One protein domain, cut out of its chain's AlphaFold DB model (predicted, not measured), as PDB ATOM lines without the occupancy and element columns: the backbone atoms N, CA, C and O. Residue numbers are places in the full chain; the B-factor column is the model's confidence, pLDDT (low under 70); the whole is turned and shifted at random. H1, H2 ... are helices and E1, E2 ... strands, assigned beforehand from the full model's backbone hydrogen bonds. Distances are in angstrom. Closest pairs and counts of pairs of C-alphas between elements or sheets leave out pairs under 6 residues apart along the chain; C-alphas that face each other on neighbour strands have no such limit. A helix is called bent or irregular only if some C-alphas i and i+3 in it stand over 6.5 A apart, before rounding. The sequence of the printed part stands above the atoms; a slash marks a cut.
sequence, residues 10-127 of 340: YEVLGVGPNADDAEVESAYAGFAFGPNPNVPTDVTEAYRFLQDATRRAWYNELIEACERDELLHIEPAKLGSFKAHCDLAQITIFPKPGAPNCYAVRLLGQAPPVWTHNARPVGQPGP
ATOM      1  N   TYR A  10     142.521 120.164  84.455       89.81
ATOM      2  CA  TYR A  10     143.762 120.535  85.139       89.81
ATOM      3  C   TYR A  10     144.131 121.998  84.882       89.81
ATOM      4  O   TYR A  10     144.434 122.729  85.818       89.81
ATOM      5  N   GLU A  11     144.019 122.456  83.635       88.06
ATOM      6  CA  GLU A  11     144.256 123.858  83.276       88.06
ATOM      7  C   GLU A  11     143.203 124.804  83.861       88.06
ATOM      8  O   GLU A  11     143.540 125.927  84.236       88.06
ATOM      9  N   VAL A  12     141.944 124.362  83.967       86.88
ATOM     10  CA  VAL A  12     140.880 125.122  84.648       86.88
ATOM     11  C   VAL A  12     141.218 125.309  86.130       86.88
ATOM     12  O   VAL A  12     141.034 126.400  86.662       86.88
ATOM     13  N   LEU A  13     141.755 124.274  86.783       86.81
ATOM     14  CA  LEU A  13     142.172 124.323  88.186       86.81
ATOM     15  C   LEU A  13     143.568 124.954  88.388       86.81
ATOM     16  O   LEU A  13     143.942 125.274  89.513       86.81
ATOM     17  N   GLY A  14     144.335 125.164  87.315       85.88
ATOM     18  CA  GLY A  14     145.682 125.738  87.360       85.88
ATOM     19  C   GLY A  14     146.770 124.773  87.843       85.88
ATOM     20  O   GLY A  14     147.792 125.226  88.357       85.88
ATOM     21  N   VAL A  15     146.564 123.463  87.690       88.94
ATOM     22  CA  VAL A  15     147.512 122.412  88.097       88.94
ATOM     23  C   VAL A  15     148.136 121.712  86.890       88.94
ATOM     24  O   VAL A  15     147.632 121.794  85.768       88.94
ATOM     25  N   GLY A  16     149.257 121.021  87.116       84.75
ATOM     26  CA  GLY A  16     149.927 120.239  86.079       84.75
ATOM     27  C   GLY A  16     149.105 119.028  85.612       84.75
ATOM     28  O   GLY A  16     148.233 118.544  86.341       84.75
ATOM     29  N   PRO A  17     149.380 118.503  84.403       79.12
ATOM     30  CA  PRO A  17     148.813 117.230  83.976       79.12
ATOM     31  C   PRO A  17     149.281 116.123  84.931       79.12
ATOM     32  O   PRO A  17     150.463 116.056  85.263       79.12
ATOM     33  N   ASN A  18     148.360 115.249  85.346       81.25
ATOM     34  CA  ASN A  18     148.584 114.193  86.347       81.25
ATOM     35  C   ASN A  18     148.797 114.679  87.790       81.25
ATOM     36  O   ASN A  18     149.425 113.964  88.569       81.25
ATOM     37  N   ALA A  19     148.257 115.848  88.147       86.19
ATOM     38  CA  ALA A  19     148.320 116.344  89.516       86.19
ATOM     39  C   ALA A  19     147.775 115.328  90.540       86.19
ATOM     40  O   ALA A  19     146.722 114.702  90.329       86.19
ATOM     41  N   ASP A  20     148.494 115.168  91.648       87.25
ATOM     42  CA  ASP A  20     148.080 114.284  92.736       87.25
ATOM     43  C   ASP A  20     146.955 114.902  93.593       87.25
ATOM     44  O   ASP A  20     146.485 116.016  93.351       87.25
ATOM     45  N   ASP A  21     146.442 114.136  94.558       88.31
ATOM     46  CA  ASP A  21     145.315 114.572  95.396       88.31
ATOM     47  C   ASP A  21     145.657 115.852  96.170       88.31
ATOM     48  O   ASP A  21     144.822 116.752  96.282       88.31
ATOM     49  N   ALA A  22     146.896 115.949  96.657       87.56
ATOM     50  CA  ALA A  22     147.365 117.075  97.448       87.56
ATOM     51  C   ALA A  22     147.526 118.334  96.586       87.56
ATOM     52  O   ALA A  22     147.189 119.433  97.029       87.56
ATOM     53  N   GLU A  23     147.990 118.192  95.347       88.62
ATOM     54  CA  GLU A  23     148.107 119.285  94.383       88.62
ATOM     55  C   GLU A  23     146.732 119.821  93.956       88.62
ATOM     56  O   GLU A  23     146.530 121.038  93.920       88.62
ATOM     57  N   VAL A  24     145.767 118.932  93.697       89.44
ATOM     58  CA  VAL A  24     144.377 119.296  93.359       89.44
ATOM     59  C   VAL A  24     143.694 120.022  94.526       89.44
ATOM     60  O   VAL A  24     143.036 121.046  94.320       89.44
ATOM     61  N   GLU A  25     143.863 119.528  95.755       89.00
ATOM     62  CA  GLU A  25     143.285 120.135  96.958       89.00
ATOM     63  C   GLU A  25     143.929 121.488  97.289       89.00
ATOM     64  O   GLU A  25     143.225 122.466  97.549       89.00
ATOM     65  N   SER A  26     145.259 121.577  97.202       87.62
ATOM     66  CA  SER A  26     146.015 122.815  97.424       87.62
ATOM     67  C   SER A  26     145.623 123.912  96.431       87.62
ATOM     68  O   SER A  26     145.385 125.059  96.822       87.62
ATOM     69  N   ALA A  27     145.467 123.561  95.151       86.81
ATOM     70  CA  ALA A  27     145.043 124.508  94.127       86.81
ATOM     71  C   ALA A  27     143.630 125.040  94.388       86.81
ATOM     72  O   ALA A  27     143.413 126.252  94.359       86.81
ATOM     73  N   TYR A  28     142.678 124.162  94.722       88.12
ATOM     74  CA  TYR A  28     141.320 124.587  95.055       88.12
ATOM     75  C   TYR A  28     141.268 125.441  96.331       88.12
ATOM     76  O   TYR A  28     140.570 126.457  96.365       88.12
ATOM     77  N   ALA A  29     142.045 125.090  97.360       86.25
ATOM     78  CA  ALA A  29     142.167 125.883  98.581       86.25
ATOM     79  C   ALA A  29     142.681 127.306  98.292       86.25
ATOM     80  O   ALA A  29     142.197 128.266  98.895       86.25
ATOM     81  N   GLY A  30     143.587 127.462  97.320       82.31
ATOM     82  CA  GLY A  30     144.055 128.765  96.841       82.31
ATOM     83  C   GLY A  30     142.945 129.653  96.260       82.31
ATOM     84  O   GLY A  30     142.986 130.872  96.434       82.31
ATOM     85  N   PHE A  31     141.923 129.059  95.635       82.31
ATOM     86  CA  PHE A  31     140.733 129.782  95.171       82.31
ATOM     87  C   PHE A  31     139.721 130.027  96.297       82.31
ATOM     88  O   PHE A  31     139.190 131.129  96.405       82.31
ATOM     89  N   ALA A  32     139.458 129.029  97.144       80.62
ATOM     90  CA  ALA A  32     138.427 129.099  98.184       80.62
ATOM     91  C   ALA A  32     138.797 130.016  99.364       80.62
ATOM     92  O   ALA A  32     137.922 130.654  99.949       80.62
ATOM     93  N   PHE A  33     140.086 130.095  99.704       80.75
ATOM     94  CA  PHE A  33     140.609 130.899 100.816       80.75
ATOM     95  C   PHE A  33     141.484 132.071 100.346       80.75
ATOM     96  O   PHE A  33     142.155 132.716 101.153       80.75
ATOM     97  N   GLY A  34     141.493 132.342  99.039       73.31
ATOM     98  CA  GLY A  34     142.227 133.447  98.439       73.31
ATOM     99  C   GLY A  34     141.608 134.826  98.727       73.31
ATOM    100  O   GLY A  34     140.521 134.939  99.294       73.31
ATOM    101  N   PRO A  35     142.271 135.914  98.293       67.62
ATOM    102  CA  PRO A  35     141.803 137.287  98.510       67.62
ATOM    103  C   PRO A  35     140.479 137.619  97.796       67.62
ATOM    104  O   PRO A  35     139.876 138.653  98.080       67.62
ATOM    105  N   ASN A  36     140.023 136.763  96.877       66.75
ATOM    106  CA  ASN A  36     138.733 136.876  96.210       66.75
ATOM    107  C   ASN A  36     137.869 135.645  96.553       66.75
ATOM    108  O   ASN A  36     138.159 134.565  96.046       66.75
ATOM    109  N   PRO A  37     136.811 135.785  97.371       65.25
ATOM    110  CA  PRO A  37     136.002 134.656  97.838       65.25
ATOM    111  C   PRO A  37     135.062 134.072  96.768       65.25
ATOM    112  O   PRO A  37     134.365 133.093  97.026       65.25
ATOM    113  N   ASN A  38     135.006 134.663  95.570       79.44
ATOM    114  CA  ASN A  38     134.178 134.159  94.479       79.44
ATOM    115  C   ASN A  38     134.954 133.143  93.641       79.44
ATOM    116  O   ASN A  38     135.610 133.505  92.661       79.44
ATOM    117  N   VAL A  39     134.835 131.869  94.012       80.50
ATOM    118  CA  VAL A  39     135.341 130.755  93.204       80.50
ATOM    119  C   VAL A  39     134.473 130.610  91.949       80.50
ATOM    120  O   VAL A  39     133.254 130.456  92.068       80.50
ATOM    121  N   PRO A  40     135.063 130.655  90.743       84.62
ATOM    122  CA  PRO A  40     134.335 130.392  89.509       84.62
ATOM    123  C   PRO A  40     133.673 129.001  89.498       84.62
ATOM    124  O   PRO A  40     134.197 128.026  90.049       84.62
ATOM    125  N   THR A  41     132.496 128.897  88.877       83.94
ATOM    126  CA  THR A  41     131.718 127.646  88.843       83.94
ATOM    127  C   THR A  41     132.469 126.517  88.136       83.94
ATOM    128  O   THR A  41     132.463 125.386  88.609       83.94
ATOM    129  N   ASP A  42     133.167 126.830  87.047       82.88
ATOM    130  CA  ASP A  42     134.012 125.909  86.282       82.88
ATOM    131  C   ASP A  42     135.175 125.346  87.114       82.88
ATOM    132  O   ASP A  42     135.445 124.148  87.047       82.88
ATOM    133  N   VAL A  43     135.799 126.163  87.969       85.69
ATOM    134  CA  VAL A  43     136.836 125.719  88.923       85.69
ATOM    135  C   VAL A  43     136.257 124.761  89.967       85.69
ATOM    136  O   VAL A  43     136.861 123.736  90.283       85.69
ATOM    137  N   THR A  44     135.057 125.056  90.473       86.56
ATOM    138  CA  THR A  44     134.363 124.194  91.447       86.56
ATOM    139  C   THR A  44     133.984 122.841  90.840       86.56
ATOM    140  O   THR A  44     134.122 121.798  91.486       86.56
ATOM    141  N   GLU A  45     133.519 122.835  89.591       85.50
ATOM    142  CA  GLU A  45     133.183 121.616  88.855       85.50
ATOM    143  C   GLU A  45     134.427 120.787  88.518       85.50
ATOM    144  O   GLU A  45     134.420 119.573  88.742       85.50
ATOM    145  N   ALA A  46     135.506 121.435  88.066       86.81
ATOM    146  CA  ALA A  46     136.788 120.786  87.803       86.81
ATOM    147  C   ALA A  46     137.352 120.124  89.068       86.81
ATOM    148  O   ALA A  46     137.713 118.949  89.029       86.81
ATOM    149  N   TYR A  47     137.340 120.826  90.205       89.88
ATOM    150  CA  TYR A  47     137.757 120.261  91.489       89.88
ATOM    151  C   TYR A  47     136.907 119.050  91.888       89.88
ATOM    152  O   TYR A  47     137.450 117.981  92.154       89.88
ATOM    153  N   ARG A  48     135.571 119.170  91.864       88.94
ATOM    154  CA  ARG A  48     134.666 118.060  92.219       88.94
ATOM    155  C   ARG A  48     134.896 116.824  91.344       88.94
ATOM    156  O   ARG A  48     134.678 115.702  91.800       88.94
ATOM    157  N   PHE A  49     135.281 117.019  90.086       88.31
ATOM    158  CA  PHE A  49     135.595 115.921  89.183       88.31
ATOM    159  C   PHE A  49     136.973 115.310  89.480       88.31
ATOM    160  O   PHE A  49     137.077 114.091  89.599       88.31
ATOM    161  N   LEU A  50     138.008 116.144  89.626       90.19
ATOM    162  CA  LEU A  50     139.397 115.714  89.816       90.19
ATOM    163  C   LEU A  50     139.681 115.157  91.218       90.19
ATOM    164  O   LEU A  50     140.587 114.340  91.357       90.19
ATOM    165  N   GLN A  51     138.903 115.533  92.237       91.06
ATOM    166  CA  GLN A  51     139.051 115.033  93.610       91.06
ATOM    167  C   GLN A  51     138.915 113.499  93.704       91.06
ATOM    168  O   GLN A  51     139.537 112.874  94.556       91.06
ATOM    169  N   ASP A  52     138.135 112.869  92.821       88.69
ATOM    170  CA  ASP A  52     137.980 111.412  92.771       88.69
ATOM    171  C   ASP A  52     139.106 110.777  91.936       88.69
ATOM    172  O   ASP A  52     139.145 110.916  90.709       88.69
ATOM    173  N   ALA A  53     140.007 110.042  92.596       86.62
ATOM    174  CA  ALA A  53     141.147 109.377  91.961       86.62
ATOM    175  C   ALA A  53     140.741 108.440  90.805       86.62
ATOM    176  O   ALA A  53     141.447 108.349  89.799       86.62
ATOM    177  N   THR A  54     139.575 107.788  90.897       86.94
ATOM    178  CA  THR A  54     139.083 106.881  89.845       86.94
ATOM    179  C   THR A  54     138.676 107.664  88.600       86.94
ATOM    180  O   THR A  54     138.999 107.278  87.476       86.94
ATOM    181  N   ARG A  55     137.989 108.799  88.788       87.00
ATOM    182  CA  ARG A  55     137.591 109.685  87.682       87.00
ATOM    183  C   ARG A  55     138.793 110.350  87.039       87.00
ATOM    184  O   ARG A  55     138.802 110.526  85.825       87.00
ATOM    185  N   ARG A  56     139.803 110.686  87.839       89.00
ATOM    186  CA  ARG A  56     141.053 111.275  87.362       89.00
ATOM    187  C   ARG A  56     141.839 110.318  86.473       89.00
ATOM    188  O   ARG A  56     142.230 110.708  85.378       89.00
ATOM    189  N   ALA A  57     142.000 109.062  86.896       86.94
ATOM    190  CA  ALA A  57     142.654 108.034  86.087       86.94
ATOM    191  C   ALA A  57     141.946 107.847  84.734       86.94
ATOM    192  O   ALA A  57     142.580 107.910  83.685       86.94
ATOM    193  N   TRP A  58     140.616 107.731  84.752       88.25
ATOM    194  CA  TRP A  58     139.810 107.633  83.534       88.25
ATOM    195  C   TRP A  58     139.910 108.879  82.640       88.25
ATOM    196  O   TRP A  58     139.967 108.782  81.417       88.25
ATOM    197  N   TYR A  59     139.949 110.069  83.235       90.25
ATOM    198  CA  TYR A  59     140.098 111.316  82.491       90.25
ATOM    199  C   TYR A  59     141.449 111.418  81.787       90.25
ATOM    200  O   TYR A  59     141.498 111.863  80.642       90.25
ATOM    201  N   ASN A  60     142.523 110.942  82.421       89.31
ATOM    202  CA  ASN A  60     143.842 110.872  81.793       89.31
ATOM    203  C   ASN A  60     143.829 109.956  80.564       89.31
ATOM    204  O   ASN A  60     144.326 110.353  79.514       89.31
ATOM    205  N   GLU A  61     143.178 108.790  80.646       88.38
ATOM    206  CA  GLU A  61     143.008 107.896  79.489       88.38
ATOM    207  C   GLU A  61     142.268 108.584  78.332       88.38
ATOM    208  O   GLU A  61     142.611 108.405  77.162       88.38
ATOM    209  N   LEU A  62     141.266 109.413  78.634       88.56
ATOM    210  CA  LEU A  62     140.545 110.155  77.603       88.56
ATOM    211  C   LEU A  62     141.335 111.316  77.017       88.56
ATOM    212  O   LEU A  62     141.190 111.585  75.825       88.56
ATOM    213  N   ILE A  63     142.137 112.013  77.824       89.50
ATOM    214  CA  ILE A  63     143.060 113.033  77.321       89.50
ATOM    215  C   ILE A  63     144.048 112.371  76.359       89.50
ATOM    216  O   ILE A  63     144.176 112.833  75.227       89.50
ATOM    217  N   GLU A  64     144.651 111.242  76.747       88.56
ATOM    218  CA  GLU A  64     145.537 110.476  75.864       88.56
ATOM    219  C   GLU A  64     144.829 110.062  74.566       88.56
ATOM    220  O   GLU A  64     145.389 110.206  73.478       88.56
ATOM    221  N   ALA A  65     143.574 109.606  74.645       86.25
ATOM    222  CA  ALA A  65     142.780 109.270  73.464       86.25
ATOM    223  C   ALA A  65     142.488 110.498  72.575       86.25
ATOM    224  O   ALA A  65     142.488 110.383  71.347       86.25
ATOM    225  N   CYS A  66     142.272 111.679  73.168       86.44
ATOM    226  CA  CYS A  66     142.104 112.939  72.434       86.44
ATOM    227  C   CYS A  66     143.395 113.355  71.715       86.44
ATOM    228  O   CYS A  66     143.334 113.822  70.576       86.44
ATOM    229  N   GLU A  67     144.548 113.188  72.365       85.94
ATOM    230  CA  GLU A  67     145.870 113.518  71.820       85.94
ATOM    231  C   GLU A  67     146.287 112.568  70.692       85.94
ATOM    232  O   GLU A  67     146.844 113.004  69.684       85.94
ATOM    233  N   ARG A  68     145.979 111.273  70.834       85.62
ATOM    234  CA  ARG A  68     146.315 110.225  69.853       85.62
ATOM    235  C   ARG A  68     145.313 110.095  68.705       85.62
ATOM    236  O   ARG A  68     145.536 109.294  67.801       85.62
ATOM    237  N   ASP A  69     144.223 110.860  68.734       81.06
ATOM    238  CA  ASP A  69     143.075 110.709  67.830       81.06
ATOM    239  C   ASP A  69     142.554 109.258  67.766       81.06
ATOM    240  O   ASP A  69     142.238 108.718  66.699       81.06
ATOM    241  N   GLU A  70     142.503 108.600  68.926       85.94
ATOM    242  CA  GLU A  70     142.122 107.196  69.027       85.94
ATOM    243  C   GLU A  70     140.599 107.018  68.953       85.94
ATOM    244  O   GLU A  70     139.804 107.836  69.425       85.94
ATOM    245  N   LEU A  71     140.181 105.910  68.338       85.81
ATOM    246  CA  LEU A  71     138.778 105.525  68.257       85.81
ATOM    247  C   LEU A  71     138.437 104.570  69.391       85.81
ATOM    248  O   LEU A  71     138.895 103.430  69.416       85.81
ATOM    249  N   LEU A  72     137.545 105.010  70.267       87.25
ATOM    250  CA  LEU A  72     137.046 104.220  71.379       87.25
ATOM    251  C   LEU A  72     135.864 103.364  70.925       87.25
ATOM    252  O   LEU A  72     134.906 103.868  70.329       87.25
ATOM    253  N   HIS A  73     135.924 102.065  71.216       89.38
ATOM    254  CA  HIS A  73     134.818 101.146  70.970       89.38
ATOM    255  C   HIS A  73     133.900 101.073  72.191       89.38
ATOM    256  O   HIS A  73     134.339 100.700  73.277       89.38
ATOM    257  N   ILE A  74     132.622 101.412  72.022       87.19
ATOM    258  CA  ILE A  74     131.669 101.536  73.129       87.19
ATOM    259  C   ILE A  74     130.388 100.791  72.807       87.19
ATOM    260  O   ILE A  74     129.695 101.082  71.834       87.19
ATOM    261  N   GLU A  75     130.047  99.841  73.673       82.69
ATOM    262  CA  GLU A  75     128.812  99.074  73.564       82.69
ATOM    263  C   GLU A  75     127.571  99.991  73.596       82.69
ATOM    264  O   GLU A  75     127.499 100.894  74.437       82.69
ATOM    265  N   PRO A  76     126.536  99.728  72.773       79.62
ATOM    266  CA  PRO A  76     125.337 100.568  72.705       79.62
ATOM    267  C   PRO A  76     124.649 100.790  74.057       79.62
ATOM    268  O   PRO A  76     124.167 101.885  74.336       79.62
ATOM    269  N   ALA A  77     124.639  99.765  74.916       77.19
ATOM    270  CA  ALA A  77     124.040  99.829  76.248       77.19
ATOM    271  C   ALA A  77     124.776 100.794  77.199       77.19
ATOM    272  O   ALA A  77     124.169 101.315  78.132       77.19
ATOM    273  N   LYS A  78     126.066 101.057  76.953       83.75
ATOM    274  CA  LYS A  78     126.934 101.919  77.772       83.75
ATOM    275  C   LYS A  78     127.097 103.326  77.190       83.75
ATOM    276  O   LYS A  78     127.689 104.187  77.831       83.75
ATOM    277  N   LEU A  79     126.556 103.597  76.001       82.06
ATOM    278  CA  LEU A  79     126.708 104.895  75.343       82.06
ATOM    279  C   LEU A  79     126.105 106.046  76.162       82.06
ATOM    280  O   LEU A  79     126.687 107.126  76.229       82.06
ATOM    281  N   GLY A  80     124.952 105.818  76.796       79.88
ATOM    282  CA  GLY A  80     124.284 106.835  77.612       79.88
ATOM    283  C   GLY A  80     125.105 107.235  78.839       79.88
ATOM    284  O   GLY A  80     125.302 108.425  79.087       79.88
ATOM    285  N   SER A  81     125.635 106.251  79.571       83.19
ATOM    286  CA  SER A  81     126.503 106.501  80.725       83.19
ATOM    287  C   SER A  81     127.837 107.107  80.300       83.19
ATOM    288  O   SER A  81     128.277 108.069  80.924       83.19
ATOM    289  N   PHE A  82     128.443 106.624  79.213       86.25
ATOM    290  CA  PHE A  82     129.680 107.184  78.674       86.25
ATOM    291  C   PHE A  82     129.527 108.655  78.270       86.25
ATOM    292  O   PHE A  82     130.369 109.480  78.620       86.25
ATOM    293  N   LYS A  83     128.417 109.008  77.605       85.75
ATOM    294  CA  LYS A  83     128.112 110.398  77.257       85.75
ATOM    295  C   LYS A  83     128.015 111.278  78.498       85.75
ATOM    296  O   LYS A  83     128.654 112.321  78.536       85.75
ATOM    297  N   ALA A  84     127.270 110.842  79.513       82.12
ATOM    298  CA  ALA A  84     127.133 111.600  80.753       82.12
ATOM    299  C   ALA A  84     128.490 111.843  81.441       82.12
ATOM    300  O   ALA A  84     128.728 112.932  81.952       82.12
ATOM    301  N   HIS A  85     129.399 110.862  81.416       83.75
ATOM    302  CA  HIS A  85     130.740 111.029  81.982       83.75
ATOM    303  C   HIS A  85     131.615 111.969  81.143       83.75
ATOM    304  O   HIS A  85     132.337 112.786  81.708       83.75
ATOM    305  N   CYS A  86     131.531 111.906  79.811       87.00
ATOM    306  CA  CYS A  86     132.266 112.825  78.939       87.00
ATOM    307  C   CYS A  86     131.754 114.266  79.060       87.00
ATOM    308  O   CYS A  86     132.563 115.186  79.094       87.00
ATOM    309  N   ASP A  87     130.438 114.464  79.196       84.75
ATOM    310  CA  ASP A  87     129.852 115.788  79.426       84.75
ATOM    311  C   ASP A  87     130.407 116.409  80.728       84.75
ATOM    312  O   ASP A  87     130.791 117.578  80.733       84.75
ATOM    313  N   LEU A  88     130.519 115.616  81.806       83.25
ATOM    314  CA  LEU A  88     131.131 116.041  83.076       83.25
ATOM    315  C   LEU A  88     132.630 116.346  82.943       83.25
ATOM    316  O   LEU A  88     133.134 117.250  83.602       83.25
ATOM    317  N   ALA A  89     133.332 115.605  82.086       83.25
ATOM    318  CA  ALA A  89     134.754 115.784  81.814       83.25
ATOM    319  C   ALA A  89     135.059 116.909  80.804       83.25
ATOM    320  O   ALA A  89     136.217 117.107  80.442       83.25
ATOM    321  N   GLN A  90     134.033 117.621  80.315       86.12
ATOM    322  CA  GLN A  90     134.146 118.602  79.229       86.12
ATOM    323  C   GLN A  90     134.768 118.007  77.947       86.12
ATOM    324  O   GLN A  90     135.540 118.649  77.232       86.12
ATOM    325  N   ILE A  91     134.406 116.761  77.634       87.69
ATOM    326  CA  ILE A  91     134.838 116.021  76.447       87.69
ATOM    327  C   ILE A  91     133.650 115.816  75.509       87.69
ATOM    328  O   ILE A  91     132.577 115.348  75.884       87.69
ATOM    329  N   THR A  92     133.858 116.147  74.239       86.81
ATOM    330  CA  THR A  92     132.882 115.988  73.165       86.81
ATOM    331  C   THR A  92     133.118 114.676  72.421       86.81
ATOM    332  O   THR A  92     134.241 114.365  72.029       86.81
ATOM    333  N   ILE A  93     132.046 113.916  72.186       88.06
ATOM    334  CA  ILE A  93     132.102 112.601  71.535       88.06
ATOM    335  C   ILE A  93     131.568 112.689  70.104       88.06
ATOM    336  O   ILE A  93     130.447 113.153  69.892       88.06
ATOM    337  N   PHE A  94     132.311 112.152  69.138       86.50
ATOM    338  CA  PHE A  94     131.967 112.122  67.719       86.50
ATOM    339  C   PHE A  94     131.839 110.681  67.198       86.50
ATOM    340  O   PHE A  94     132.810 109.926  67.251       86.50
ATOM    341  N   PRO A  95     130.677 110.263  66.661       84.00
ATOM    342  CA  PRO A  95     130.505 108.924  66.104       84.00
ATOM    343  C   PRO A  95     131.210 108.785  64.749       84.00
ATOM    344  O   PRO A  95     131.133 109.689  63.912       84.00
ATOM    345  N   LYS A  96     131.839 107.631  64.490       80.88
ATOM    346  CA  LYS A  96     132.494 107.348  63.205       80.88
ATOM    347  C   LYS A  96     131.512 106.850  62.133       80.88
ATOM    348  O   LYS A  96     130.925 105.779  62.294       80.88
ATOM    349  N   PRO A  97     131.351 107.553  60.990       71.88
ATOM    350  CA  PRO A  97     130.567 107.063  59.868       71.88
ATOM    351  C   PRO A  97     131.071 105.705  59.382       71.88
ATOM    352  O   PRO A  97     132.257 105.526  59.113       71.88
ATOM    353  N   GLY A  98     130.153 104.750  59.237       69.19
ATOM    354  CA  GLY A  98     130.455 103.417  58.708       69.19
ATOM    355  C   GLY A  98     131.101 102.443  59.699       69.19
ATOM    356  O   GLY A  98     131.267 101.283  59.340       69.19
ATOM    357  N   ALA A  99     131.411 102.866  60.927       77.75
ATOM    358  CA  ALA A  99     131.906 101.993  61.989       77.75
ATOM    359  C   ALA A  99     130.961 102.082  63.201       77.75
ATOM    360  O   ALA A  99     131.086 103.015  63.999       77.75
ATOM    361  N   PRO A 100     129.979 101.167  63.329       75.56
ATOM    362  CA  PRO A 100     129.080 101.180  64.475       75.56
ATOM    363  C   PRO A 100     129.890 101.013  65.763       75.56
ATOM    364  O   PRO A 100     130.867 100.266  65.786       75.56
ATOM    365  N   ASN A 101     129.468 101.701  66.823       81.50
ATOM    366  CA  ASN A 101     130.071 101.649  68.159       81.50
ATOM    367  C   ASN A 101     131.484 102.243  68.278       81.50
ATOM    368  O   ASN A 101     132.084 102.120  69.339       81.50
ATOM    369  N   CYS A 102     132.021 102.896  67.243       85.62
ATOM    370  CA  CYS A 102     133.316 103.573  67.323       85.62
ATOM    371  C   CYS A 102     133.138 105.091  67.432       85.62
ATOM    372  O   CYS A 102     132.450 105.707  66.609       85.62
ATOM    373  N   TYR A 103     133.805 105.694  68.414       88.00
ATOM    374  CA  TYR A 103     133.687 107.110  68.734       88.00
ATOM    375  C   TYR A 103     135.065 107.755  68.877       88.00
ATOM    376  O   TYR A 103     135.945 107.190  69.513       88.00
ATOM    377  N   ALA A 104     135.242 108.944  68.311       88.25
ATOM    378  CA  ALA A 104     136.369 109.809  68.641       88.25
ATOM    379  C   ALA A 104     135.974 110.755  69.773       88.25
ATOM    380  O   ALA A 104     134.843 111.242  69.821       88.25
ATOM    381  N   VAL A 105     136.922 111.038  70.654       89.62
ATOM    382  CA  VAL A 105     136.776 112.012  71.735       89.62
ATOM    383  C   VAL A 105     137.627 113.246  71.445       89.62
ATOM    384  O   VAL A 105     138.662 113.168  70.777       89.62
ATOM    385  N   ARG A 106     137.136 114.408  71.876       87.94
ATOM    386  CA  ARG A 106     137.800 115.707  71.728       87.94
ATOM    387  C   ARG A 106     137.570 116.564  72.954       87.94
ATOM    388  O   ARG A 106     136.465 116.567  73.492       87.94
ATOM    389  N   LEU A 107     138.567 117.353  73.335       86.31
ATOM    390  CA  LEU A 107     138.377 118.387  74.347       86.31
ATOM    391  C   LEU A 107     137.363 119.428  73.858       86.31
ATOM    392  O   LEU A 107     137.253 119.705  72.658       86.31
ATOM    393  N   LEU A 108     136.615 120.019  74.788       80.81
ATOM    394  CA  LEU A 108     135.704 121.116  74.479       80.81
ATOM    395  C   LEU A 108     136.477 122.272  73.824       80.81
ATOM    396  O   LEU A 108     137.402 122.811  74.414       80.81
ATOM    397  N   GLY A 109     136.104 122.656  72.599       73.75
ATOM    398  CA  GLY A 109     136.794 123.704  71.830       73.75
ATOM    399  C   GLY A 109     137.877 123.199  70.866       73.75
ATOM    400  O   GLY A 109     138.361 123.972  70.039       73.75
ATOM    401  N   GLN A 110     138.227 121.909  70.901       80.94
ATOM    402  CA  GLN A 110     139.122 121.295  69.918       80.94
ATOM    403  C   GLN A 110     138.390 121.060  68.585       80.94
ATOM    404  O   GLN A 110     137.187 120.788  68.552       80.94
ATOM    405  N   ALA A 111     139.119 121.157  67.468       79.44
ATOM    406  CA  ALA A 111     138.551 120.915  66.146       79.44
ATOM    407  C   ALA A 111     138.010 119.471  66.017       79.44
ATOM    408  O   ALA A 111     138.617 118.528  66.545       79.44
ATOM    409  N   PRO A 112     136.888 119.276  65.300       78.94
ATOM    410  CA  PRO A 112     136.336 117.950  65.067       78.94
ATOM    411  C   PRO A 112     137.313 117.065  64.268       78.94
ATOM    412  O   PRO A 112     138.204 117.580  63.586       78.94
ATOM    413  N   PRO A 113     137.155 115.730  64.318       79.19
ATOM    414  CA  PRO A 113     138.023 114.807  63.592       79.19
ATOM    415  C   PRO A 113     138.063 115.064  62.076       79.19
ATOM    416  O   PRO A 113     137.049 115.369  61.443       79.19
ATOM    417  N   VAL A 114     139.247 114.889  61.476       69.81
ATOM    418  CA  VAL A 114     139.540 115.274  60.078       69.81
ATOM    419  C   VAL A 114     138.738 114.456  59.058       69.81
ATOM    420  O   VAL A 114     138.378 114.947  57.990       69.81
ATOM    421  N   TRP A 115     138.386 113.217  59.402       69.38
ATOM    422  CA  TRP A 115     137.624 112.298  58.547       69.38
ATOM    423  C   TRP A 115     136.136 112.665  58.409       69.38
ATOM    424  O   TRP A 115     135.352 111.909  57.830       69.38
ATOM    425  N   THR A 116     135.734 113.838  58.897       58.19
ATOM    426  CA  THR A 116     134.346 114.284  58.909       58.19
ATOM    427  C   THR A 116     134.207 115.763  58.575       58.19
ATOM    428  O   THR A 116     134.417 116.623  59.417       58.19
ATOM    429  N   HIS A 117     133.729 116.068  57.366       52.91
ATOM    430  CA  HIS A 117     133.294 117.427  57.007       52.91
ATOM    431  C   HIS A 117     131.970 117.837  57.687       52.91
ATOM    432  O   HIS A 117     131.594 118.998  57.623       52.91
ATOM    433  N   ASN A 118     131.277 116.899  58.353       56.28
ATOM    434  CA  ASN A 118     129.978 117.096  59.017       56.28
ATOM    435  C   ASN A 118     129.828 116.250  60.308       56.28
ATOM    436  O   ASN A 118     128.730 115.784  60.622       56.28
ATOM    437  N   ALA A 119     130.917 115.979  61.042       59.38
ATOM    438  CA  ALA A 119     130.826 115.246  62.310       59.38
ATOM    439  C   ALA A 119     130.038 116.064  63.319       59.38
ATOM    440  O   ALA A 119     130.330 117.239  63.536       59.38
ATOM    441  N   ARG A 120     129.066 115.423  63.963       69.38
ATOM    442  CA  ARG A 120     128.301 116.053  65.030       69.38
ATOM    443  C   ARG A 120     128.516 115.347  66.351       69.38
ATOM    444  O   ARG A 120     128.627 114.118  66.352       69.38
ATOM    445  N   PRO A 121     128.523 116.103  67.456       74.12
ATOM    446  CA  PRO A 121     128.526 115.519  68.777       74.12
ATOM    447  C   PRO A 121     127.329 114.590  68.970       74.12
ATOM    448  O   PRO A 121     126.214 114.886  68.523       74.12
ATOM    449  N   VAL A 122     127.537 113.486  69.681       71.25
ATOM    450  CA  VAL A 122     126.439 112.633  70.151       71.25
ATOM    451  C   VAL A 122     125.460 113.488  70.973       71.25
ATOM    452  O   VAL A 122     125.858 114.141  71.931       71.25
ATOM    453  N   GLY A 123     124.171 113.491  70.610       60.50
ATOM    454  CA  GLY A 123     123.108 114.182  71.358       60.50
ATOM    455  C   GLY A 123     122.746 115.603  70.900       60.50
ATOM    456  O   GLY A 123     121.791 116.158  71.437       60.50
ATOM    457  N   GLN A 124     123.424 116.187  69.903       63.31
ATOM    458  CA  GLN A 124     122.970 117.453  69.306       63.31
ATOM    459  C   GLN A 124     121.904 117.218  68.216       63.31
ATOM    460  O   GLN A 124     122.155 116.458  67.273       63.31
ATOM    461  N   PRO A 125     120.727 117.876  68.291       41.69
ATOM    462  CA  PRO A 125     119.742 117.830  67.222       41.69
ATOM    463  C   PRO A 125     120.252 118.627  66.017       41.69
ATOM    464  O   PRO A 125     120.637 119.786  66.126       41.69
ATOM    465  N   GLY A 126     120.230 118.014  64.841       47.09
ATOM    466  CA  GLY A 126     120.480 118.709  63.585       47.09
ATOM    467  C   GLY A 126     120.012 117.869  62.397       47.09
ATOM    468  O   GLY A 126     119.687 116.693  62.581       47.09
ATOM    469  N   PRO A 127     120.000 118.431  61.175       42.16
ATOM    470  CA  PRO A 127     119.452 117.751  60.005       42.16
ATOM    471  C   PRO A 127     120.192 116.429  59.734       42.16
ATOM    472  O   PRO A 127     121.409 116.384  59.925       42.16
TER     473      PRO A 127
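Overview. This is residues 10 to 127 of the 340 residues of the protein "J domain-containing protein" of Planctomycetes bacterium (UniProt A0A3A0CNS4). An elongated model has two lobes: a small helical one of H1, H2 and H3 at one end, and a three-stranded sheet with H4 and H5 on one face at the other. H4 joins the lobes, and unnamed residues 108 to 127 wind past the sheet's other face. The printed part has 118 residues, with the order H1 H2 H3 H4 E1 H5 E2 E3; the antiparallel sheet runs E1 E3 E2, and the class is mixed. It is only just compact, close to loose, with a radius of gyration of the C-alphas of 16.1 A and spans of 52 by 27 by 25 A.

Along the chain. H1, residues 10 to 13, begins at C-alpha (143.762, 120.535, 85.139). H2 is residues 21 to 32, 16.3 A; H3, 41 to 50; H4, 53 to 67, 21.1 A; E1, 71 to 73. H5, 76 to 88, 19.5 A, is irregular: C-alphas 77 and 80 are 7.1 A apart. E2 is 91 to 95; E3, 102 to 107, ends at (138.377, 118.387, 74.347).

Arrangement. H1 touches H3, closest C-alphas Leu 13 and Val 43, 5.6 A. H2 and H3 form a hairpin at a shallow tilt of 16 degrees, closest C-alphas Tyr 28 and Tyr 47, 6.6 A. H4 runs across E3 at 87 degrees on the local plane; H5 runs along E2. E1, H5 and E2 form a split strand-helix-strand unit, two strands that run the same way in one sheet with a helix between them along the chain and E3 between them in the sheet, and its crossover is right-handed. N 72 and O 103 are 2.8 A apart; N 92 and O 106, 2.7 A. In H2, H3 and H4 every O i to N i+4 pair is within hydrogen-bond range; in H5, 7 of 9; H1 is too short.

Size, cuts and confidence. C-alphas Pro 35 and Gly 98 are farthest apart, 53.5 A. The printed part has no cut and no long link. Residues 33 to 38 stand free. pLDDT is under 70 at 35 to 37, 98, 114 to 120 and 123 to 127.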